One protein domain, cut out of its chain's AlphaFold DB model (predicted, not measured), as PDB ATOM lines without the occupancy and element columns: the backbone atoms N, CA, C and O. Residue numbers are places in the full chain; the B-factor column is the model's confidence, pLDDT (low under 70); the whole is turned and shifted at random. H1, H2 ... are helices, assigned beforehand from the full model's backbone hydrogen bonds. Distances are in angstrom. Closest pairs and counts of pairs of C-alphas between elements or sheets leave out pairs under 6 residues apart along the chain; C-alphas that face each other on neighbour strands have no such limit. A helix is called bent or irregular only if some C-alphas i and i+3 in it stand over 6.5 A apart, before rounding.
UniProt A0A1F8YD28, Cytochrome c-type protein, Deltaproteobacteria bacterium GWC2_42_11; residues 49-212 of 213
ATOM      1  N   GLU A  49     113.226 168.762 114.171       66.94
ATOM      2  CA  GLU A  49     112.647 169.505 115.300       66.94
ATOM      3  C   GLU A  49     113.654 169.752 116.434       66.94
ATOM      4  O   GLU A  49     113.514 170.723 117.180       66.94
ATOM      5  N   TYR A  50     114.693 168.918 116.538       63.44
ATOM      6  CA  TYR A  50     115.822 169.117 117.454       63.44
ATOM      7  C   TYR A  50     116.936 169.969 116.844       63.44
ATOM      8  O   TYR A  50     117.779 170.514 117.562       63.44
ATOM      9  N   LYS A  51     116.960 170.106 115.518       54.25
ATOM     10  CA  LYS A  51     118.019 170.804 114.792       54.25
ATOM     11  C   LYS A  51     118.026 172.296 115.136       54.25
ATOM     12  O   LYS A  51     117.123 173.051 114.792       54.25
ATOM     13  N   GLY A  52     119.084 172.731 115.819       51.62
ATOM     14  CA  GLY A  52     119.247 174.117 116.262       51.62
ATOM     15  C   GLY A  52     118.545 174.449 117.582       51.62
ATOM     16  O   GLY A  52     118.665 175.590 118.043       51.62
ATOM     17  N   ALA A  53     117.867 173.485 118.215       52.91
ATOM     18  CA  ALA A  53     117.525 173.586 119.624       52.91
ATOM     19  C   ALA A  53     118.834 173.609 120.424       52.91
ATOM     20  O   ALA A  53     119.698 172.760 120.240       52.91
ATOM     21  N   ASP A  54     119.006 174.618 121.269       51.41
ATOM     22  CA  ASP A  54     120.068 174.623 122.273       51.41
ATOM     23  C   ASP A  54     119.492 173.954 123.527       51.41
ATOM     24  O   ASP A  54     118.306 174.127 123.828       51.41
ATOM     25  N   TYR A  55     120.327 173.245 124.289       49.84
ATOM     26  CA  TYR A  55     119.984 172.771 125.635       49.84
ATOM     27  C   TYR A  55     119.484 173.934 126.526       49.84
ATOM     28  O   TYR A  55     118.758 173.700 127.488       49.84
ATOM     29  N   ASN A  56     119.821 175.178 126.146       43.28
ATOM     30  CA  ASN A  56     119.482 176.436 126.813       43.28
ATOM     31  C   ASN A  56     118.576 177.397 126.008       43.28
ATOM     32  O   ASN A  56     118.616 178.605 126.256       43.28
ATOM     33  N   ARG A  57     117.763 176.959 125.025       51.59
ATOM     34  CA  ARG A  57     116.729 177.885 124.506       51.59
ATOM     35  C   ARG A  57     115.596 178.004 125.527       51.59
ATOM     36  O   ARG A  57     114.554 177.362 125.419       51.59
ATOM     37  N   ASP A  58     115.819 178.872 126.509       55.09
ATOM     38  CA  ASP A  58     114.954 179.112 127.672       55.09
ATOM     39  C   ASP A  58     113.539 179.597 127.314       55.09
ATOM     40  O   ASP A  58     112.665 179.650 128.178       55.09
ATOM     41  N   TRP A  59     113.294 179.968 126.052       54.94
ATOM     42  CA  TRP A  59     112.059 180.640 125.654       54.94
ATOM     43  C   TRP A  59     111.465 180.218 124.296       54.94
ATOM     44  O   TRP A  59     110.304 180.539 124.050       54.94
ATOM     45  N   SER A  60     112.186 179.510 123.407       50.88
ATOM     46  CA  SER A  60     111.651 179.102 122.086       50.88
ATOM     47  C   SER A  60     112.285 177.831 121.487       50.88
ATOM     48  O   SER A  60     113.466 177.567 121.688       50.88
ATOM     49  N   GLY A  61     111.515 177.063 120.705       55.50
ATOM     50  CA  GLY A  61     111.930 175.795 120.069       55.50
ATOM     51  C   GLY A  61     111.534 174.554 120.874       55.50
ATOM     52  O   GLY A  61     110.967 174.689 121.940       55.50
ATOM     53  N   VAL A  62     111.792 173.331 120.404       50.44
ATOM     54  CA  VAL A  62     111.593 172.117 121.224       50.44
ATOM     55  C   VAL A  62     112.844 171.927 122.085       50.44
ATOM     56  O   VAL A  62     113.948 171.873 121.556       50.44
ATOM     57  N   GLY A  63     112.708 171.871 123.414       54.88
ATOM     58  CA  GLY A  63     113.850 171.586 124.292       54.88
ATOM     59  C   GLY A  63     114.412 170.191 123.994       54.88
ATOM     60  O   GLY A  63     113.640 169.243 123.838       54.88
ATOM     61  N   ILE A  64     115.738 170.060 123.897       53.91
ATOM     62  CA  ILE A  64     116.385 168.790 123.531       53.91
ATOM     63  C   ILE A  64     115.997 167.692 124.535       53.91
ATOM     64  O   ILE A  64     116.184 167.845 125.742       53.91
ATOM     65  N   GLY A  65     115.478 166.568 124.032       63.38
ATOM     66  CA  GLY A  65     115.293 165.330 124.798       63.38
ATOM     67  C   GLY A  65     114.072 165.265 125.723       63.38
ATOM     68  O   GLY A  65     113.822 164.210 126.302       63.38
ATOM     69  N   CYS A  66     113.272 166.331 125.858       72.94
ATOM     70  CA  CYS A  66     112.026 166.256 126.632       72.94
ATOM     71  C   CYS A  66     110.982 165.380 125.928       72.94
ATOM     72  O   CYS A  66     110.381 164.524 126.569       72.94
ATOM     73  N   ALA A  67     110.785 165.573 124.623       75.31
ATOM     74  CA  ALA A  67     109.769 164.856 123.857       75.31
ATOM     75  C   ALA A  67     110.091 163.360 123.674       75.31
ATOM     76  O   ALA A  67     109.175 162.546 123.675       75.31
ATOM     77  N   GLU A  68     111.373 162.980 123.653       73.06
ATOM     78  CA  GLU A  68     111.791 161.565 123.638       73.06
ATOM     79  C   GLU A  68     111.407 160.804 124.920       73.06
ATOM     80  O   GLU A  68     111.182 159.592 124.891       73.06
ATOM     81  N   CYS A  69     111.343 161.497 126.063       72.94
ATOM     82  CA  CYS A  69     110.879 160.919 127.329       72.94
ATOM     83  C   CYS A  69     109.391 161.182 127.593       72.94
ATOM     84  O   CYS A  69     108.768 160.440 128.343       72.94
ATOM     85  N   HIS A  70     108.816 162.224 126.998       79.75
ATOM     86  CA  HIS A  70     107.433 162.655 127.192       79.75
ATOM     87  C   HIS A  70     106.684 162.687 125.856       79.75
ATOM     88  O   HIS A  70     106.154 163.729 125.457       79.75
ATOM     89  N   MET A  71     106.620 161.538 125.178       81.25
ATOM     90  CA  MET A  71     106.040 161.445 123.836       81.25
ATOM     91  C   MET A  71     104.561 161.854 123.799       81.25
ATOM     92  O   MET A  71     104.180 162.674 122.972       81.25
ATOM     93  N   TYR A  72     103.725 161.374 124.730       86.88
ATOM     94  CA  TYR A  72     102.293 161.696 124.717       86.88
ATOM     95  C   TYR A  72     102.018 163.186 124.975       86.88
ATOM     96  O   TYR A  72     101.312 163.792 124.166       86.88
ATOM     97  N   PRO A  73     102.607 163.833 126.009       88.31
ATOM     98  CA  PRO A  73     102.508 165.286 126.159       88.31
ATOM     99  C   PRO A  73     102.968 166.066 124.928       88.31
ATOM    100  O   PRO A  73     102.386 167.104 124.621       88.31
ATOM    101  N   TYR A  74     103.996 165.585 124.226       86.25
ATOM    102  CA  TYR A  74     104.491 166.223 123.013       86.25
ATOM    103  C   TYR A  74     103.513 166.080 121.830       86.25
ATOM    104  O   TYR A  74     103.201 167.074 121.172       86.25
ATOM    105  N   GLU A  75     102.940 164.894 121.614       87.94
ATOM    106  CA  GLU A  75     101.877 164.683 120.619       87.94
ATOM    107  C   GLU A  75     100.643 165.556 120.884       87.94
ATOM    108  O   GLU A  75      99.986 166.034 119.957       87.94
ATOM    109  N   GLU A  76     100.328 165.793 122.156       91.12
ATOM    110  CA  GLU A  76      99.264 166.705 122.570       91.12
ATOM    111  C   GLU A  76      99.662 168.172 122.348       91.12
ATOM    112  O   GLU A  76      98.875 168.944 121.800       91.12
ATOM    113  N   PHE A  77     100.903 168.548 122.680       89.62
ATOM    114  CA  PHE A  77     101.432 169.896 122.468       89.62
ATOM    115  C   PHE A  77     101.337 170.317 121.002       89.62
ATOM    116  O   PHE A  77     100.897 171.437 120.740       89.62
ATOM    117  N   LYS A  78     101.647 169.415 120.056       88.50
ATOM    118  CA  LYS A  78     101.519 169.656 118.605       88.50
ATOM    119  C   LYS A  78     100.128 170.119 118.173       88.50
ATOM    120  O   LYS A  78     100.000 170.843 117.189       88.50
ATOM    121  N   LYS A  79      99.092 169.718 118.911       91.12
ATOM    122  CA  LYS A  79      97.688 170.069 118.647       91.12
ATOM    123  C   LYS A  79      97.274 171.375 119.329       91.12
ATOM    124  O   LYS A  79      96.177 171.871 119.088       91.12
ATOM    125  N   SER A  80      98.123 171.922 120.196       90.06
ATOM    126  CA  SER A  80      97.823 173.127 120.958       90.06
ATOM    127  C   SER A  80      98.105 174.406 120.155       90.06
ATOM    128  O   SER A  80      99.020 174.438 119.324       90.06
ATOM    129  N   PRO A  81      97.440 175.525 120.498       87.69
ATOM    130  CA  PRO A  81      97.788 176.845 119.969       87.69
ATOM    131  C   PRO A  81      99.226 177.289 120.292       87.69
ATOM    132  O   PRO A  81      99.731 178.241 119.709       87.69
ATOM    133  N   HIS A  82      99.917 176.628 121.225       87.88
ATOM    134  CA  HIS A  82     101.295 176.970 121.579       87.88
ATOM    135  C   HIS A  82     102.329 176.303 120.658       87.88
ATOM    136  O   HIS A  82     103.489 176.700 120.674       87.88
ATOM    137  N   TYR A  83     101.935 175.342 119.816       85.75
ATOM    138  CA  TYR A  83     102.848 174.741 118.839       85.75
ATOM    139  C   TYR A  83     102.893 175.513 117.516       85.75
ATOM    140  O   TYR A  83     103.970 175.742 116.958       85.75
ATOM    141  N   ALA A  84     101.733 175.941 117.020       83.94
ATOM    142  CA  ALA A  84     101.606 176.769 115.827       83.94
ATOM    143  C   ALA A  84     100.591 177.889 116.088       83.94
ATOM    144  O   ALA A  84      99.422 177.628 116.370       83.94
ATOM    145  N   ASN A  85     101.037 179.142 116.006       80.56
ATOM    146  CA  ASN A  85     100.197 180.318 116.225       80.56
ATOM    147  C   ASN A  85     100.576 181.482 115.316       80.56
ATOM    148  O   ASN A  85     101.677 181.554 114.773       80.56
ATOM    149  N   ALA A  86      99.650 182.435 115.230       79.31
ATOM    150  CA  ALA A  86      99.796 183.661 114.454       79.31
ATOM    151  C   ALA A  86     100.931 184.581 114.939       79.31
ATOM    152  O   ALA A  86     101.379 185.428 114.175       79.31
ATOM    153  N   ALA A  87     101.405 184.432 116.183       78.00
ATOM    154  CA  ALA A  87     102.535 185.210 116.692       78.00
ATOM    155  C   ALA A  87     103.893 184.670 116.204       78.00
ATOM    156  O   ALA A  87     104.915 185.314 116.420       78.00
ATOM    157  N   GLY A  88     103.924 183.485 115.580       77.25
ATOM    158  CA  GLY A  88     105.160 182.839 115.136       77.25
ATOM    159  C   GLY A  88     106.067 182.386 116.286       77.25
ATOM    160  O   GLY A  88     107.218 182.022 116.051       77.25
ATOM    161  N   LEU A  89     105.572 182.398 117.528       77.69
ATOM    162  CA  LEU A  89     106.321 181.991 118.713       77.69
ATOM    163  C   LEU A  89     105.979 180.547 119.070       77.69
ATOM    164  O   LEU A  89     104.824 180.226 119.334       77.69
ATOM    165  N   ARG A  90     106.989 179.682 119.148       82.31
ATOM    166  CA  ARG A  90     106.848 178.314 119.664       82.31
ATOM    167  C   ARG A  90     107.640 178.190 120.966       82.31
ATOM    168  O   ARG A  90     108.856 178.016 120.874       82.31
ATOM    169  N   PRO A  91     107.017 178.319 122.154       80.88
ATOM    170  CA  PRO A  91     107.703 178.086 123.421       80.88
ATOM    171  C   PRO A  91     108.235 176.655 123.512       80.88
ATOM    172  O   PRO A  91     107.621 175.714 123.005       80.88
ATOM    173  N   SER A  92     109.369 176.503 124.192       80.00
ATOM    174  CA  SER A  92     109.910 175.193 124.539       80.00
ATOM    175  C   SER A  92     109.187 174.562 125.713       80.00
ATOM    176  O   SER A  92     108.488 175.231 126.472       80.00
ATOM    177  N   CYS A  93     109.382 173.253 125.897       83.38
ATOM    178  CA  CYS A  93     108.877 172.561 127.076       83.38
ATOM    179  C   CYS A  93     109.355 173.265 128.357       83.38
ATOM    180  O   CYS A  93     108.558 173.472 129.263       83.38
ATOM    181  N   THR A  94     110.620 173.708 128.405       82.44
ATOM    182  CA  THR A  94     111.229 174.402 129.556       82.44
ATOM    183  C   THR A  94     110.845 175.882 129.676       82.44
ATOM    184  O   THR A  94     110.974 176.479 130.750       82.44
ATOM    185  N   ALA A  95     110.304 176.476 128.609       81.81
ATOM    186  CA  ALA A  95     109.688 177.796 128.678       81.81
ATOM    187  C   ALA A  95     108.423 177.783 129.555       81.81
ATOM    188  O   ALA A  95     108.057 178.822 130.093       81.81
ATOM    189  N   CYS A  96     107.790 176.619 129.748       87.25
ATOM    190  CA  CYS A  96     106.620 176.448 130.615       87.25
ATOM    191  C   CYS A  96     106.901 175.576 131.848       87.25
ATOM    192  O   CYS A  96     106.440 175.893 132.941       87.25
ATOM    193  N   HIS A  97     107.645 174.482 131.689       86.44
ATOM    194  CA  HIS A  97     107.945 173.520 132.746       86.44
ATOM    195  C   HIS A  97     109.313 173.769 133.374       86.44
ATOM    196  O   HIS A  97     110.273 174.125 132.697       86.44
ATOM    197  N   GLU A  98     109.425 173.497 134.670       81.25
ATOM    198  CA  GLU A  98     110.725 173.473 135.334       81.25
ATOM    199  C   GLU A  98     111.532 172.246 134.863       81.25
ATOM    200  O   GLU A  98     111.036 171.113 134.963       81.25
ATOM    201  N   PRO A  99     112.766 172.421 134.353       74.19
ATOM    202  CA  PRO A  99     113.604 171.297 133.965       74.19
ATOM    203  C   PRO A  99     113.982 170.433 135.174       74.19
ATOM    204  O   PRO A  99     114.068 170.871 136.322       74.19
ATOM    205  N   HIS A 100     114.255 169.156 134.926       70.94
ATOM    206  CA  HIS A 100     114.779 168.281 135.967       70.94
ATOM    207  C   HIS A 100     116.210 168.678 136.348       70.94
ATOM    208  O   HIS A 100     117.054 168.897 135.481       70.94
ATOM    209  N   SER A 101     116.510 168.706 137.653       72.94
ATOM    210  CA  SER A 101     117.876 168.963 138.118       72.94
ATOM    211  C   SER A 101     118.847 167.915 137.570       72.94
ATOM    212  O   SER A 101     118.490 166.748 137.403       72.94
ATOM    213  N   PHE A 102     120.108 168.303 137.369       67.50
ATOM    214  CA  PHE A 102     121.153 167.381 136.916       67.50
ATOM    215  C   PHE A 102     121.230 166.121 137.786       67.50
ATOM    216  O   PHE A 102     121.230 165.004 137.278       67.50
ATOM    217  N   THR A 103     121.221 166.295 139.108       67.62
ATOM    218  CA  THR A 103     121.237 165.182 140.063       67.62
ATOM    219  C   THR A 103     120.030 164.272 139.897       67.62
ATOM    220  O   THR A 103     120.162 163.060 140.029       67.62
ATOM    221  N   ARG A 104     118.861 164.826 139.566       69.94
ATOM    222  CA  ARG A 104     117.637 164.069 139.325       69.94
ATOM    223  C   ARG A 104     117.704 163.320 137.992       69.94
ATOM    224  O   ARG A 104     117.369 162.143 137.982       69.94
ATOM    225  N   ILE A 105     118.206 163.938 136.921       69.06
ATOM    226  CA  ILE A 105     118.434 163.274 135.626       69.06
ATOM    227  C   ILE A 105     119.460 162.149 135.752       69.06
ATOM    228  O   ILE A 105     119.179 161.036 135.330       69.06
ATOM    229  N   VAL A 106     120.613 162.391 136.383       67.25
ATOM    230  CA  VAL A 106     121.623 161.349 136.643       67.25
ATOM    231  C   VAL A 106     121.041 160.247 137.506       67.25
ATOM    232  O   VAL A 106     121.227 159.070 137.206       67.25
ATOM    233  N   ARG A 107     120.288 160.610 138.549       61.31
ATOM    234  CA  ARG A 107     119.623 159.620 139.382       61.31
ATOM    235  C   ARG A 107     118.640 158.801 138.552       61.31
ATOM    236  O   ARG A 107     118.694 157.595 138.658       61.31
ATOM    237  N   TYR A 108     117.810 159.382 137.691       62.22
ATOM    238  CA  TYR A 108     116.906 158.606 136.831       62.22
ATOM    239  C   TYR A 108     117.636 157.764 135.777       62.22
ATOM    240  O   TYR A 108     117.254 156.620 135.558       62.22
ATOM    241  N   LYS A 109     118.706 158.293 135.177       60.09
ATOM    242  CA  LYS A 109     119.495 157.623 134.134       60.09
ATOM    243  C   LYS A 109     120.326 156.454 134.683       60.09
ATOM    244  O   LYS A 109     120.512 155.480 133.967       60.09
ATOM    245  N   PHE A 110     120.801 156.537 135.933       58.66
ATOM    246  CA  PHE A 110     121.786 155.590 136.480       58.66
ATOM    247  C   PHE A 110     121.456 154.967 137.853       58.66
ATOM    248  O   PHE A 110     122.048 153.950 138.194       58.66
ATOM    249  N   ILE A 111     120.565 155.550 138.672       52.19
ATOM    250  CA  ILE A 111     120.418 155.202 140.110       52.19
ATOM    251  C   ILE A 111     118.980 154.843 140.524       52.19
ATOM    252  O   ILE A 111     118.793 154.095 141.480       52.19
ATOM    253  N   TYR A 112     117.939 155.351 139.857       47.09
ATOM    254  CA  TYR A 112     116.527 155.051 140.127       47.09
ATOM    255  C   TYR A 112     116.185 153.682 139.524       47.09
ATOM    256  O   TYR A 112     115.352 153.520 138.642       47.09
ATOM    257  N   ILE A 113     116.899 152.694 140.048       41.81
ATOM    258  CA  ILE A 113     116.684 151.267 139.985       41.81
ATOM    259  C   ILE A 113     115.627 150.984 141.063       41.81
ATOM    260  O   ILE A 113     116.012 150.823 142.213       41.81
ATOM    261  N   ASN A 114     114.312 151.023 140.801       36.84
ATOM    262  CA  ASN A 114     113.378 150.442 141.781       36.84
ATOM    263  C   ASN A 114     112.050 149.909 141.216       36.84
ATOM    264  O   ASN A 114     111.261 150.644 140.629       36.84
ATOM    265  N   LYS A 115     111.827 148.621 141.533       38.09
ATOM    266  CA  LYS A 115     110.700 147.710 141.243       38.09
ATOM    267  C   LYS A 115     110.512 147.243 139.788       38.09
ATOM    268  O   LYS A 115     109.376 147.130 139.321       38.09
ATOM    269  N   GLY A 116     111.610 146.914 139.108       37.88
ATOM    270  CA  GLY A 116     111.617 145.924 138.021       37.88
ATOM    271  C   GLY A 116     112.077 144.582 138.593       37.88
ATOM    272  O   GLY A 116     113.013 144.565 139.393       37.88
ATOM    273  N   GLY A 117     111.376 143.493 138.286       39.94
ATOM    274  CA  GLY A 117     111.800 142.146 138.674       39.94
ATOM    275  C   GLY A 117     113.129 141.754 138.013       39.94
ATOM    276  O   GLY A 117     113.647 142.471 137.159       39.94
ATOM    277  N   TYR A 118     113.683 140.608 138.417       35.25
ATOM    278  CA  TYR A 118     114.867 140.011 137.788       35.25
ATOM    279  C   TYR A 118     114.707 139.985 136.253       35.25
ATOM    280  O   TYR A 118     113.804 139.324 135.751       35.25
ATOM    281  N   GLY A 119     115.576 140.695 135.522       47.16
ATOM    282  CA  GLY A 119     115.611 140.706 134.049       47.16
ATOM    283  C   GLY A 119     115.280 142.045 133.378       47.16
ATOM    284  O   GLY A 119     115.729 142.272 132.260       47.16
ATOM    285  N   GLU A 120     114.601 142.972 134.057       48.91
ATOM    286  CA  GLU A 120     114.321 144.313 133.523       48.91
ATOM    287  C   GLU A 120     115.073 145.368 134.336       48.91
ATOM    288  O   GLU A 120     114.846 145.537 135.538       48.91
ATOM    289  N   SER A 121     115.990 146.103 133.697       48.09
ATOM    290  CA  SER A 121     116.618 147.241 134.372       48.09
ATOM    291  C   SER A 121     115.515 148.241 134.758       48.09
ATOM    292  O   SER A 121     114.597 148.462 133.978       48.09
ATOM    293  N   PRO A 122     115.520 148.895 135.925       46.75
ATOM    294  CA  PRO A 122     114.384 149.767 136.248       46.75
ATOM    295  C   PRO A 122     114.388 151.102 135.489       46.75
ATOM    296  O   PRO A 122     113.394 151.828 135.525       46.75
ATOM    297  N   PHE A 123     115.455 151.380 134.727       49.25
ATOM    298  CA  PHE A 123     115.419 152.342 133.624       49.25
ATOM    299  C   PHE A 123     114.346 151.945 132.596       49.25
ATOM    300  O   PHE A 123     113.603 152.801 132.124       49.25
ATOM    301  N   HIS A 124     114.207 150.645 132.322       50.44
ATOM    302  CA  HIS A 124     113.211 150.062 131.429       50.44
ATOM    303  C   HIS A 124     111.786 150.361 131.915       50.44
ATOM    304  O   HIS A 124     111.011 150.910 131.155       50.44
ATOM    305  N   LYS A 125     111.449 150.155 133.195       51.84
ATOM    306  CA  LYS A 125     110.071 150.367 133.681       51.84
ATOM    307  C   LYS A 125     109.623 151.833 133.729       51.84
ATOM    308  O   LYS A 125     108.496 152.125 133.367       51.84
ATOM    309  N   LEU A 126     110.474 152.777 134.153       51.47
ATOM    310  CA  LEU A 126     110.081 154.198 134.160       51.47
ATOM    311  C   LEU A 126     110.023 154.771 132.738       51.47
ATOM    312  O   LEU A 126     109.087 155.499 132.416       51.47
ATOM    313  N   SER A 127     110.997 154.438 131.885       55.84
ATOM    314  CA  SER A 127     110.961 154.857 130.481       55.84
ATOM    315  C   SER A 127     109.812 154.193 129.718       55.84
ATOM    316  O   SER A 127     109.159 154.875 128.933       55.84
ATOM    317  N   ASN A 128     109.490 152.931 130.016       54.53
ATOM    318  CA  ASN A 128     108.321 152.242 129.474       54.53
ATOM    319  C   ASN A 128     107.021 152.816 130.028       54.53
ATOM    320  O   ASN A 128     106.136 153.045 129.232       54.53
ATOM    321  N   SER A 129     106.913 153.192 131.304       54.97
ATOM    322  CA  SER A 129     105.679 153.810 131.829       54.97
ATOM    323  C   SER A 129     105.324 155.152 131.187       54.97
ATOM    324  O   SER A 129     104.184 155.601 131.242       54.97
ATOM    325  N   LEU A 130     106.304 155.822 130.574       63.62
ATOM    326  CA  LEU A 130     106.082 157.036 129.788       63.62
ATOM    327  C   LEU A 130     105.811 156.742 128.300       63.62
ATOM    328  O   LEU A 130     105.386 157.642 127.576       63.62
ATOM    329  N   ARG A 131     106.067 155.506 127.852       67.44
ATOM    330  CA  ARG A 131     105.936 155.020 126.466       67.44
ATOM    331  C   ARG A 131     104.786 154.031 126.265       67.44
ATOM    332  O   ARG A 131     104.342 153.855 125.139       67.44
ATOM    333  N   ASP A 132     104.336 153.380 127.326       77.06
ATOM    334  CA  ASP A 132     103.197 152.483 127.375       77.06
ATOM    335  C   ASP A 132     101.970 153.305 127.744       77.06
ATOM    336  O   ASP A 132     101.949 154.020 128.749       77.06
ATOM    337  N   LYS A 133     100.954 153.252 126.883       82.38
ATOM    338  CA  LYS A 133      99.789 154.122 127.015       82.38
ATOM    339  C   LYS A 133      98.990 153.821 128.293       82.38
ATOM    340  O   LYS A 133      98.680 154.787 128.990       82.38
ATOM    341  N   PRO A 134      98.658 152.553 128.613       84.75
ATOM    342  CA  PRO A 134      98.027 152.210 129.886       84.75
ATOM    343  C   PRO A 134      98.786 152.737 131.109       84.75
ATOM    344  O   PRO A 134      98.196 153.448 131.922       84.75
ATOM    345  N   GLU A 135     100.089 152.464 131.217       80.06
ATOM    346  CA  GLU A 135     100.887 152.927 132.361       80.06
ATOM    347  C   GLU A 135     100.970 154.461 132.429       80.06
ATOM    348  O   GLU A 135     100.871 155.046 133.514       80.06
ATOM    349  N   TRP A 136     101.097 155.133 131.278       82.38
ATOM    350  CA  TRP A 136     101.066 156.593 131.199       82.38
ATOM    351  C   TRP A 136      99.743 157.144 131.726       82.38
ATOM    352  O   TRP A 136      99.750 158.060 132.551       82.38
ATOM    353  N   ASP A 137      98.616 156.583 131.285       85.75
ATOM    354  CA  ASP A 137      97.281 157.046 131.662       85.75
ATOM    355  C   ASP A 137      97.048 156.935 133.185       85.75
ATOM    356  O   ASP A 137      96.461 157.846 133.778       85.75
ATOM    357  N   GLU A 138      97.593 155.907 133.850       85.81
ATOM    358  CA  GLU A 138      97.532 155.747 135.314       85.81
ATOM    359  C   GLU A 138      98.287 156.843 136.083       85.81
ATOM    360  O   GLU A 138      97.834 157.326 137.129       85.81
ATOM    361  N   ILE A 139      99.458 157.258 135.590       83.81
ATOM    362  CA  ILE A 139     100.312 158.235 136.285       83.81
ATOM    363  C   ILE A 139     100.048 159.680 135.849       83.81
ATOM    364  O   ILE A 139     100.408 160.617 136.575       83.81
ATOM    365  N   ARG A 140      99.396 159.880 134.698       87.69
ATOM    366  CA  ARG A 140      99.168 161.182 134.055       87.69
ATOM    367  C   ARG A 140      98.504 162.188 134.983       87.69
ATOM    368  O   ARG A 140      98.999 163.306 135.117       87.69
ATOM    369  N   ALA A 141      97.440 161.790 135.686       90.00
ATOM    370  CA  ALA A 141      96.720 162.670 136.612       90.00
ATOM    371  C   ALA A 141      97.612 163.178 137.753       90.00
ATOM    372  O   ALA A 141      97.636 164.368 138.076       90.00
ATOM    373  N   LYS A 142      98.429 162.284 138.318       88.56
ATOM    374  CA  LYS A 142      99.380 162.615 139.383       88.56
ATOM    375  C   LYS A 142     100.472 163.567 138.899       88.56
ATOM    376  O   LYS A 142     100.873 164.464 139.642       88.56
ATOM    377  N   LEU A 143     100.979 163.373 137.681       88.56
ATOM    378  CA  LEU A 143     101.993 164.248 137.087       88.56
ATOM    379  C   LEU A 143     101.416 165.623 136.742       88.56
ATOM    380  O   LEU A 143     102.017 166.635 137.105       88.56
ATOM    381  N   ALA A 144     100.228 165.662 136.134       91.88
ATOM    382  CA  ALA A 144      99.518 166.900 135.834       91.88
ATOM    383  C   ALA A 144      99.283 167.725 137.102       91.88
ATOM    384  O   ALA A 144      99.563 168.921 137.108       91.88
ATOM    385  N   LYS A 145      98.854 167.090 138.204       91.00
ATOM    386  CA  LYS A 145      98.676 167.778 139.488       91.00
ATOM    387  C   LYS A 145      99.967 168.438 139.974       91.00
ATOM    388  O   LYS A 145      99.935 169.608 140.325       91.00
ATOM    389  N   LYS A 146     101.104 167.731 139.954       90.19
ATOM    390  CA  LYS A 146     102.396 168.301 140.387       90.19
ATOM    391  C   LYS A 146     102.763 169.554 139.598       90.19
ATOM    392  O   LYS A 146     103.123 170.564 140.183       90.19
ATOM    393  N   VAL A 147     102.632 169.484 138.275       91.38
ATOM    394  CA  VAL A 147     102.919 170.620 137.394       91.38
ATOM    395  C   VAL A 147     101.956 171.777 137.670       91.38
ATOM    396  O   VAL A 147     102.381 172.923 137.784       91.38
ATOM    397  N   ARG A 148     100.656 171.497 137.811       92.94
ATOM    398  CA  ARG A 148      99.645 172.512 138.136       92.94
ATOM    399  C   ARG A 148      99.911 173.169 139.490       92.94
ATOM    400  O   ARG A 148      99.809 174.386 139.583       92.94
ATOM    401  N   ASP A 149     100.304 172.399 140.504       92.19
ATOM    402  CA  ASP A 149     100.688 172.920 141.820       92.19
ATOM    403  C   ASP A 149     101.890 173.884 141.705       92.19
ATOM    404  O   ASP A 149     101.891 174.944 142.335       92.19
ATOM    405  N   ASP A 150     102.877 173.578 140.852       91.75
ATOM    406  CA  ASP A 150     104.013 174.473 140.583       91.75
ATOM    407  C   ASP A 150     103.564 175.781 139.899       91.75
ATOM    408  O   ASP A 150     103.987 176.873 140.298       91.75
ATOM    409  N   PHE A 151     102.650 175.711 138.925       93.12
ATOM    410  CA  PHE A 151     102.046 176.907 138.319       93.12
ATOM    411  C   PHE A 151     101.214 177.715 139.323       93.12
ATOM    412  O   PHE A 151     101.277 178.948 139.319       93.12
ATOM    413  N   LEU A 152     100.467 177.054 140.216       92.50
ATOM    414  CA  LEU A 152      99.737 177.732 141.286       92.50
ATOM    415  C   LEU A 152     100.702 178.497 142.193       92.50
ATOM    416  O   LEU A 152     100.543 179.701 142.391       92.50
ATOM    417  N   LYS A 153     101.737 177.808 142.681       93.75
ATOM    418  CA  LYS A 153     102.743 178.349 143.601       93.75
ATOM    419  C   LYS A 153     103.508 179.534 143.015       93.75
ATOM    420  O   LYS A 153     103.820 180.479 143.731       93.75
ATOM    421  N   THR A 154     103.808 179.491 141.721       92.12
ATOM    422  CA  THR A 154     104.551 180.549 141.015       92.12
ATOM    423  C   THR A 154     103.651 181.639 140.432       92.12
ATOM    424  O   THR A 154     104.131 182.534 139.736       92.12
ATOM    425  N   ASN A 155     102.344 181.586 140.699       92.31
ATOM    426  CA  ASN A 155     101.339 182.469 140.115       92.31
ATOM    427  C   ASN A 155     101.410 182.553 138.578       92.31
ATOM    428  O   ASN A 155     101.343 183.635 137.991       92.31
ATOM    429  N   SER A 156     101.588 181.400 137.927       92.81
ATOM    430  CA  SER A 156     101.728 181.269 136.472       92.81
ATOM    431  C   SER A 156     102.849 182.129 135.865       92.81
ATOM    432  O   SER A 156     102.700 182.642 134.758       92.81
ATOM    433  N   GLN A 157     103.978 182.309 136.567       90.06
ATOM    434  CA  GLN A 157     105.074 183.189 136.125       90.06
ATOM    435  C   GLN A 157     105.525 182.917 134.682       90.06
ATOM    436  O   GLN A 157     105.619 183.849 133.892       90.06
ATOM    437  N   LYS A 158     105.714 181.648 134.315       88.62
ATOM    438  CA  LYS A 158     106.117 181.248 132.958       88.62
ATOM    439  C   LYS A 158     105.117 181.683 131.875       88.62
ATOM    440  O   LYS A 158     105.510 182.052 130.776       88.62
ATOM    441  N   CYS A 159     103.819 181.730 132.193       89.25
ATOM    442  CA  CYS A 159     102.807 182.281 131.288       89.25
ATOM    443  C   CYS A 159     103.000 183.795 131.107       89.25
ATOM    444  O   CYS A 159     102.882 184.309 129.996       89.25
ATOM    445  N   TRP A 160     103.323 184.509 132.191       86.31
ATOM    446  CA  TRP A 160     103.570 185.954 132.184       86.31
ATOM    447  C   TRP A 160     104.852 186.353 131.454       86.31
ATOM    448  O   TRP A 160     104.908 187.462 130.924       86.31
ATOM    449  N   ASP A 161     105.848 185.474 131.371       84.38
ATOM    450  CA  ASP A 161     107.090 185.757 130.644       84.38
ATOM    451  C   ASP A 161     106.819 186.055 129.152       84.38
ATOM    452  O   ASP A 161     107.484 186.911 128.562       84.38
ATOM    453  N   CYS A 162     105.772 185.439 128.580       82.25
ATOM    454  CA  CYS A 162     105.316 185.655 127.201       82.25
ATOM    455  C   CYS A 162     104.037 186.505 127.094       82.25
ATOM    456  O   CYS A 162     103.992 187.467 126.330       82.25
ATOM    457  N   HIS A 163     103.003 186.216 127.890       83.00
ATOM    458  CA  HIS A 163     101.726 186.951 127.883       83.00
ATOM    459  C   HIS A 163     101.752 188.247 128.716       83.00
ATOM    460  O   HIS A 163     100.734 188.920 128.901       83.00
ATOM    461  N   GLY A 164     102.935 188.610 129.216       76.75
ATOM    462  CA  GLY A 164     103.264 189.893 129.818       76.75
ATOM    463  C   GLY A 164     103.527 190.984 128.779       76.75
ATOM    464  O   GLY A 164     102.974 190.992 127.686       76.75
ATOM    465  N   ALA A 165     104.278 192.021 129.156       67.06
ATOM    466  CA  ALA A 165     104.502 193.180 128.275       67.06
ATOM    467  C   ALA A 165     105.500 192.893 127.148       67.06
ATOM    468  O   ALA A 165     105.528 193.617 126.163       67.06
ATOM    469  N   ARG A 166     106.303 191.838 127.304       67.06
ATOM    470  CA  ARG A 166     107.499 191.601 126.503       67.06
ATOM    471  C   ARG A 166     107.220 191.140 125.072       67.06
ATOM    472  O   ARG A 166     107.937 191.567 124.179       67.06
ATOM    473  N   PHE A 167     106.224 190.282 124.855       65.25
ATOM    474  CA  PHE A 167     105.988 189.664 123.542       65.25
ATOM    475  C   PHE A 167     104.632 190.023 122.913       65.25
ATOM    476  O   PHE A 167     104.305 189.480 121.866       65.25
ATOM    477  N   ASP A 168     103.849 190.908 123.548       63.38
ATOM    478  CA  ASP A 168     102.475 191.307 123.171       63.38
ATOM    479  C   ASP A 168     101.643 190.196 122.497       63.38
ATOM    480  O   ASP A 168     100.920 190.398 121.518       63.38
ATOM    481  N   VAL A 169     101.742 188.971 123.026       65.19
ATOM    482  CA  VAL A 169     100.935 187.846 122.558       65.19
ATOM    483  C   VAL A 169      99.547 188.054 123.141       65.19
ATOM    484  O   VAL A 169      99.312 187.736 124.311       65.19
ATOM    485  N   ARG A 170      98.668 188.670 122.339       62.31
ATOM    486  CA  ARG A 170      97.308 189.126 122.680       62.31
ATOM    487  C   ARG A 170      96.521 188.132 123.551       62.31
ATOM    488  O   ARG A 170      95.721 187.348 123.062       62.31
ATOM    489  N   LEU A 171      96.700 188.250 124.864       60.28
ATOM    490  CA  LEU A 171      95.790 187.799 125.929       60.28
ATOM    491  C   LEU A 171      95.506 188.928 126.935       60.28
ATOM    492  O   LEU A 171      94.614 188.828 127.785       60.28
ATOM    493  N   LYS A 172      96.248 190.037 126.839       54.72
ATOM    494  CA  LYS A 172      96.008 191.238 127.629       54.72
ATOM    495  C   LYS A 172      94.726 191.918 127.161       54.72
ATOM    496  O   LYS A 172      94.460 192.016 125.970       54.72
ATOM    497  N   ASN A 173      93.955 192.421 128.121       60.56
ATOM    498  CA  ASN A 173      92.753 193.236 127.915       60.56
ATOM    499  C   ASN A 173      91.464 192.526 127.473       60.56
ATOM    500  O   ASN A 173      90.480 193.216 127.200       60.56
ATOM    501  N   LEU A 174      91.401 191.190 127.496       79.31
ATOM    502  CA  LEU A 174      90.110 190.502 127.404       79.31
ATOM    503  C   LEU A 174      89.210 190.919 128.583       79.31
ATOM    504  O   LEU A 174      89.656 190.955 129.732       79.31
ATOM    505  N   LYS A 175      87.930 191.220 128.309       86.06
ATOM    506  CA  LYS A 175      86.956 191.666 129.331       86.06
ATOM    507  C   LYS A 175      86.874 190.695 130.515       86.06
ATOM    508  O   LYS A 175      86.774 191.130 131.658       86.06
ATOM    509  N   VAL A 176      86.969 189.390 130.242       86.38
ATOM    510  CA  VAL A 176      86.961 188.335 131.265       86.38
ATOM    511  C   VAL A 176      88.154 188.439 132.220       86.38
ATOM    512  O   VAL A 176      87.963 188.348 133.430       86.38
ATOM    513  N   HIS A 177      89.358 188.729 131.714       87.62
ATOM    514  CA  HIS A 177      90.547 188.897 132.550       87.62
ATOM    515  C   HIS A 177      90.424 190.129 133.448       87.62
ATOM    516  O   HIS A 177      90.663 190.030 134.648       87.62
ATOM    517  N   LYS A 178      89.980 191.269 132.896       86.25
ATOM    518  CA  LYS A 178      89.771 192.503 133.676       86.25
ATOM    519  C   LYS A 178      88.766 192.285 134.806       86.25
ATOM    520  O   LYS A 178      89.077 192.547 135.963       86.25
ATOM    521  N   ARG A 179      87.613 191.688 134.487       89.06
ATOM    522  CA  ARG A 179      86.577 191.372 135.478       89.06
ATOM    523  C   ARG A 179      87.087 190.426 136.568       89.06
ATOM    524  O   ARG A 179      86.731 190.594 137.729       89.06
ATOM    525  N   ALA A 180      87.895 189.427 136.214       88.81
ATOM    526  CA  ALA A 180      88.458 188.492 137.184       88.81
ATOM    527  C   ALA A 180      89.472 189.169 138.125       88.81
ATOM    528  O   ALA A 180      89.423 188.925 139.329       88.81
ATOM    529  N   ILE A 181      90.335 190.042 137.593       89.06
ATOM    530  CA  ILE A 181      91.293 190.864 138.354       89.06
ATOM    531  C   ILE A 181      90.549 191.776 139.336       89.06
ATOM    532  O   ILE A 181      90.821 191.732 140.535       89.06
ATOM    533  N   GLU A 182      89.560 192.532 138.852       90.31
ATOM    534  CA  GLU A 182      88.738 193.440 139.665       90.31
ATOM    535  C   GLU A 182      87.971 192.688 140.759       90.31
ATOM    536  O   GLU A 182      88.031 193.057 141.932       90.31
ATOM    537  N   LYS A 183      87.295 191.584 140.401       90.94
ATOM    538  CA  LYS A 183      86.518 190.768 141.347       90.94
ATOM    539  C   LYS A 183      87.399 190.169 142.445       90.94
ATOM    540  O   LYS A 183      86.978 190.128 143.598       90.94
ATOM    541  N   LYS A 184      88.593 189.678 142.095       89.06
ATOM    542  CA  LYS A 184      89.528 189.053 143.044       89.06
ATOM    543  C   LYS A 184      90.412 190.069 143.780       89.06
ATOM    544  O   LYS A 184      91.075 189.672 144.730       89.06
ATOM    545  N   LYS A 185      90.414 191.350 143.379       92.00
ATOM    546  CA  LYS A 185      91.292 192.410 143.915       92.00
ATOM    547  C   LYS A 185      92.775 192.006 143.920       92.00
ATOM    548  O   LYS A 185      93.473 192.177 144.914       92.00
ATOM    549  N   ILE A 186      93.239 191.440 142.810       88.88
ATOM    550  CA  ILE A 186      94.625 190.979 142.620       88.88
ATOM    551  C   ILE A 186      95.305 191.783 141.519       88.88
ATOM    552  O   ILE A 186      94.637 192.252 140.608       88.88
ATOM    553  N   GLU A 187      96.630 191.900 141.554       85.69
ATOM    554  CA  GLU A 187      97.385 192.606 140.505       85.69
ATOM    555  C   GLU A 187      97.491 191.796 139.208       85.69
ATOM    556  O   GLU A 187      97.506 192.347 138.107       85.69
ATOM    557  N   ARG A 188      97.565 190.465 139.328       86.62
ATOM    558  CA  ARG A 188      97.721 189.552 138.194       86.62
ATOM    559  C   ARG A 188      97.022 188.220 138.442       86.62
ATOM    560  O   ARG A 188      97.051 187.698 139.555       86.62
ATOM    561  N   LEU A 189      96.423 187.668 137.387       88.75
ATOM    562  CA  LEU A 189      95.753 186.367 137.409       88.75
ATOM    563  C   LEU A 189      96.752 185.215 137.486       88.75
ATOM    564  O   LEU A 189      97.804 185.241 136.843       88.75
ATOM    565  N   ASN A 190      96.344 184.162 138.186       91.75
ATOM    566  CA  ASN A 190      96.913 182.842 138.006       91.75
ATOM    567  C   ASN A 190      96.208 182.168 136.819       91.75
ATOM    568  O   ASN A 190      95.023 181.849 136.898       91.75
ATOM    569  N   CYS A 191      96.907 181.990 135.702       90.62
ATOM    570  CA  CYS A 191      96.313 181.539 134.443       90.62
ATOM    571  C   CYS A 191      95.673 180.151 134.567       90.62
ATOM    572  O   CYS A 191      94.593 179.914 134.026       90.62
ATOM    573  N   ILE A 192      96.315 179.245 135.307       92.44
ATOM    574  CA  ILE A 192      95.868 177.853 135.392       92.44
ATOM    575  C   ILE A 192      94.647 177.675 136.299       92.44
ATOM    576  O   ILE A 192      94.016 176.627 136.241       92.44
ATOM    577  N   GLU A 193      94.254 178.687 137.085       90.69
ATOM    578  CA  GLU A 193      92.990 178.627 137.837       90.69
ATOM    579  C   GLU A 193      91.775 178.469 136.912       90.69
ATOM    580  O   GLU A 193      90.771 177.917 137.344       90.69
ATOM    581  N   CYS A 194      91.871 178.921 135.654       88.69
ATOM    582  CA  CYS A 194      90.830 178.733 134.638       88.69
ATOM    583  C   CYS A 194      91.326 177.926 133.420       88.69
ATOM    584  O   CYS A 194      90.539 177.243 132.775       88.69
ATOM    585  N   HIS A 195      92.623 177.977 133.093       89.94
ATOM    586  CA  HIS A 195      93.204 177.353 131.895       89.94
ATOM    587  C   HIS A 195      94.105 176.143 132.223       89.94
ATOM    588  O   HIS A 195      95.249 176.071 131.781       89.94
ATOM    589  N   TYR A 196      93.614 175.176 133.005       89.75
ATOM    590  CA  TYR A 196      94.395 174.009 133.472       89.75
ATOM    591  C   TYR A 196      94.480 172.820 132.489       89.75
ATOM    592  O   TYR A 196      95.193 171.851 132.768       89.75
ATOM    593  N   ASN A 197      93.784 172.896 131.349       90.19
ATOM    594  CA  ASN A 197      93.795 171.925 130.239       90.19
ATOM    595  C   ASN A 197      94.099 172.629 128.895       90.19
ATOM    596  O   ASN A 197      93.436 172.400 127.890       90.19
ATOM    597  N   LEU A 198      95.050 173.571 128.892       87.25
ATOM    598  CA  LEU A 198      95.295 174.464 127.750       87.25
ATOM    599  C   LEU A 198      96.147 173.844 126.630       87.25
ATOM    600  O   LEU A 198      95.951 174.151 125.457       87.25
ATOM    601  N   VAL A 199      97.148 173.046 127.004       90.75
ATOM    602  CA  VAL A 199      98.225 172.606 126.097       90.75
ATOM    603  C   VAL A 199      98.208 171.100 125.866       90.75
ATOM    604  O   VAL A 199      98.443 170.630 124.758       90.75
ATOM    605  N   HIS A 200      97.935 170.354 126.927       92.62
ATOM    606  CA  HIS A 200      97.864 168.902 126.920       92.62
ATOM    607  C   HIS A 200      96.405 168.458 126.869       92.62
ATOM    608  O   HIS A 200      95.507 169.252 127.160       92.62
ATOM    609  N   ALA A 201      96.162 167.197 126.510       90.94
ATOM    610  CA  ALA A 201      94.805 166.666 126.513       90.94
ATOM    611  C   ALA A 201      94.207 166.746 127.924       90.94
ATOM    612  O   ALA A 201      94.930 166.817 128.920       90.94
ATOM    613  N   GLU A 202      92.887 166.712 128.010       91.75
ATOM    614  CA  GLU A 202      92.189 166.891 129.272       91.75
ATOM    615  C   GLU A 202      92.635 165.877 130.333       91.75
ATOM    616  O   GLU A 202      92.801 164.682 130.069       91.75
ATOM    617  N   VAL A 203      92.875 166.394 131.536       91.44
ATOM    618  CA  VAL A 203      93.130 165.608 132.738       91.44
ATOM    619  C   VAL A 203      92.221 166.155 133.835       91.44
ATOM    620  O   VAL A 203      92.384 167.336 134.180       91.44
ATOM    621  N   PRO A 204      91.317 165.331 134.400       88.00
ATOM    622  CA  PRO A 204      90.423 165.754 135.470       88.00
ATOM    623  C   PRO A 204      91.182 166.417 136.615       88.00
ATOM    624  O   PRO A 204      92.315 166.033 136.939       88.00
ATOM    625  N   TRP A 205      90.563 167.419 137.231       87.06
ATOM    626  CA  TRP A 205      91.116 168.049 138.423       87.06
ATOM    627  C   TRP A 205      90.028 168.285 139.472       87.06
ATOM    628  O   TRP A 205      89.570 169.418 139.654       87.06
ATOM    629  N   PRO A 206      89.612 167.219 140.182       84.12
ATOM    630  CA  PRO A 206      88.442 167.258 141.054       84.12
ATOM    631  C   PRO A 206      88.492 168.359 142.117       84.12
ATOM    632  O   PRO A 206      87.457 168.900 142.496       84.12
ATOM    633  N   GLU A 207      89.679 168.705 142.619       81.62
ATOM    634  CA  GLU A 207      89.856 169.773 143.604       81.62
ATOM    635  C   GLU A 207      89.487 171.152 143.045       81.62
ATOM    636  O   GLU A 207      88.893 171.963 143.757       81.62
ATOM    637  N   MET A 208      89.795 171.413 141.773       77.06
ATOM    638  CA  MET A 208      89.432 172.665 141.110       77.06
ATOM    639  C   MET A 208      87.980 172.661 140.642       77.06
ATOM    640  O   MET A 208      87.282 173.647 140.864       77.06
ATOM    641  N   GLU A 209      87.495 171.547 140.096       75.62
ATOM    642  CA  GLU A 209      86.102 171.399 139.651       75.62
ATOM    643  C   GLU A 209      85.110 171.596 140.811       75.62
ATOM    644  O   GLU A 209      84.117 172.310 140.680       75.62
ATOM    645  N   LYS A 210      85.416 171.050 141.996       65.94
ATOM    646  CA  LYS A 210      84.606 171.243 143.214       65.94
ATOM    647  C   LYS A 210      84.654 172.667 143.760       65.94
ATOM    648  O   LYS A 210      83.756 173.060 144.499       65.94
ATOM    649  N   SER A 211      85.694 173.434 143.433       62.44
ATOM    650  CA  SER A 211      85.846 174.802 143.937       62.44
ATOM    651  C   SER A 211      84.889 175.803 143.279       62.44
ATOM    652  O   SER A 211      84.805 176.940 143.743       62.44
ATOM    653  N   GLY A 212      84.160 175.395 142.227       55.31
ATOM    654  CA  GLY A 212      83.198 176.244 141.514       55.31
ATOM    655  C   GLY A 212      83.824 177.511 140.919       55.31
ATOM    656  O   GLY A 212      83.120 178.502 140.710       55.31
TER     657      GLY A 212
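Overview. This is residues 49 to 212 of the 213 residues of the protein "Cytochrome c-type protein" of Deltaproteobacteria bacterium GWC2_42_11 (UniProt A0A1F8YD28). A long kinked helix, H6, runs through a body of short helices and winding loops, with few contacts between helices. H4 and H5 meet in a corner toward one end, and H8 lies at the other, where residues 182 to 187 stick out. The printed part has 164 residues with nine named helices, H1 to H9 in order, and no named strand; the class is all helix, with 75 residues, under half, in helices. It is only just compact, close to loose, with a radius of gyration of the C-alphas of 17.9 A and spans of 59 by 42 by 28 A.

Arrangement. Begin at H6, residues 133 to 153, which has a kink of 43 degrees near residue 140 and is irregular: C-alphas 138 and 141 are 7.1 A apart. H2, residues 71 to 77, and H6 are near each other, with 5 pairs of C-alphas within 10 A. H5, residues 122 to 129, is close to H6 but not clearly touching, the closest C-alphas, of Ser 129 and Glu 135, being 4.9 A apart. H4, residues 102 to 111, and H5 only just touch, with 3 pairs of C-alphas within 8 A, the closest those of Lys 109 and Phe 123 at 6.7 A. H3, residues 93 to 96, and H7, residues 157 to 163, only just touch, also with 3 pairs, the closest C-alphas those of Cys 96 and Lys 158 at 5.4 A. H1, residues 66 to 69, is close to H2 but not clearly touching, with C-alphas of Ala 67 and Tyr 74 closest at 5.5 A. H8, residues 175 to 184, and H9, residues 206 to 209, touch no helix. Every O i to N i+4 pair is within hydrogen-bond range in H2, H4, H5 and H8, against 15 of 17 in H6 and 2 of 3 in H7; H1, H3 and H9 are too short for such a pair.

Along the chain. Find C-alpha 133 at (99.789, 154.122, 127.015); from there H6 runs 29.5 A to C-alpha 153 at (102.743, 178.349, 143.601). H8 runs 14.2 A and H4 12.6 A.

Size, cuts and confidence. The farthest C-alphas, of Tyr 118 and Glu 182, are 59.5 A apart. The printed part has no cut; the links H2 to H3, H7 to H8 and H8 to H9 are long. Look for pLDDT under 70 at residues 49 to 65, 102 to 131, 165 to 173 and 210 to 212.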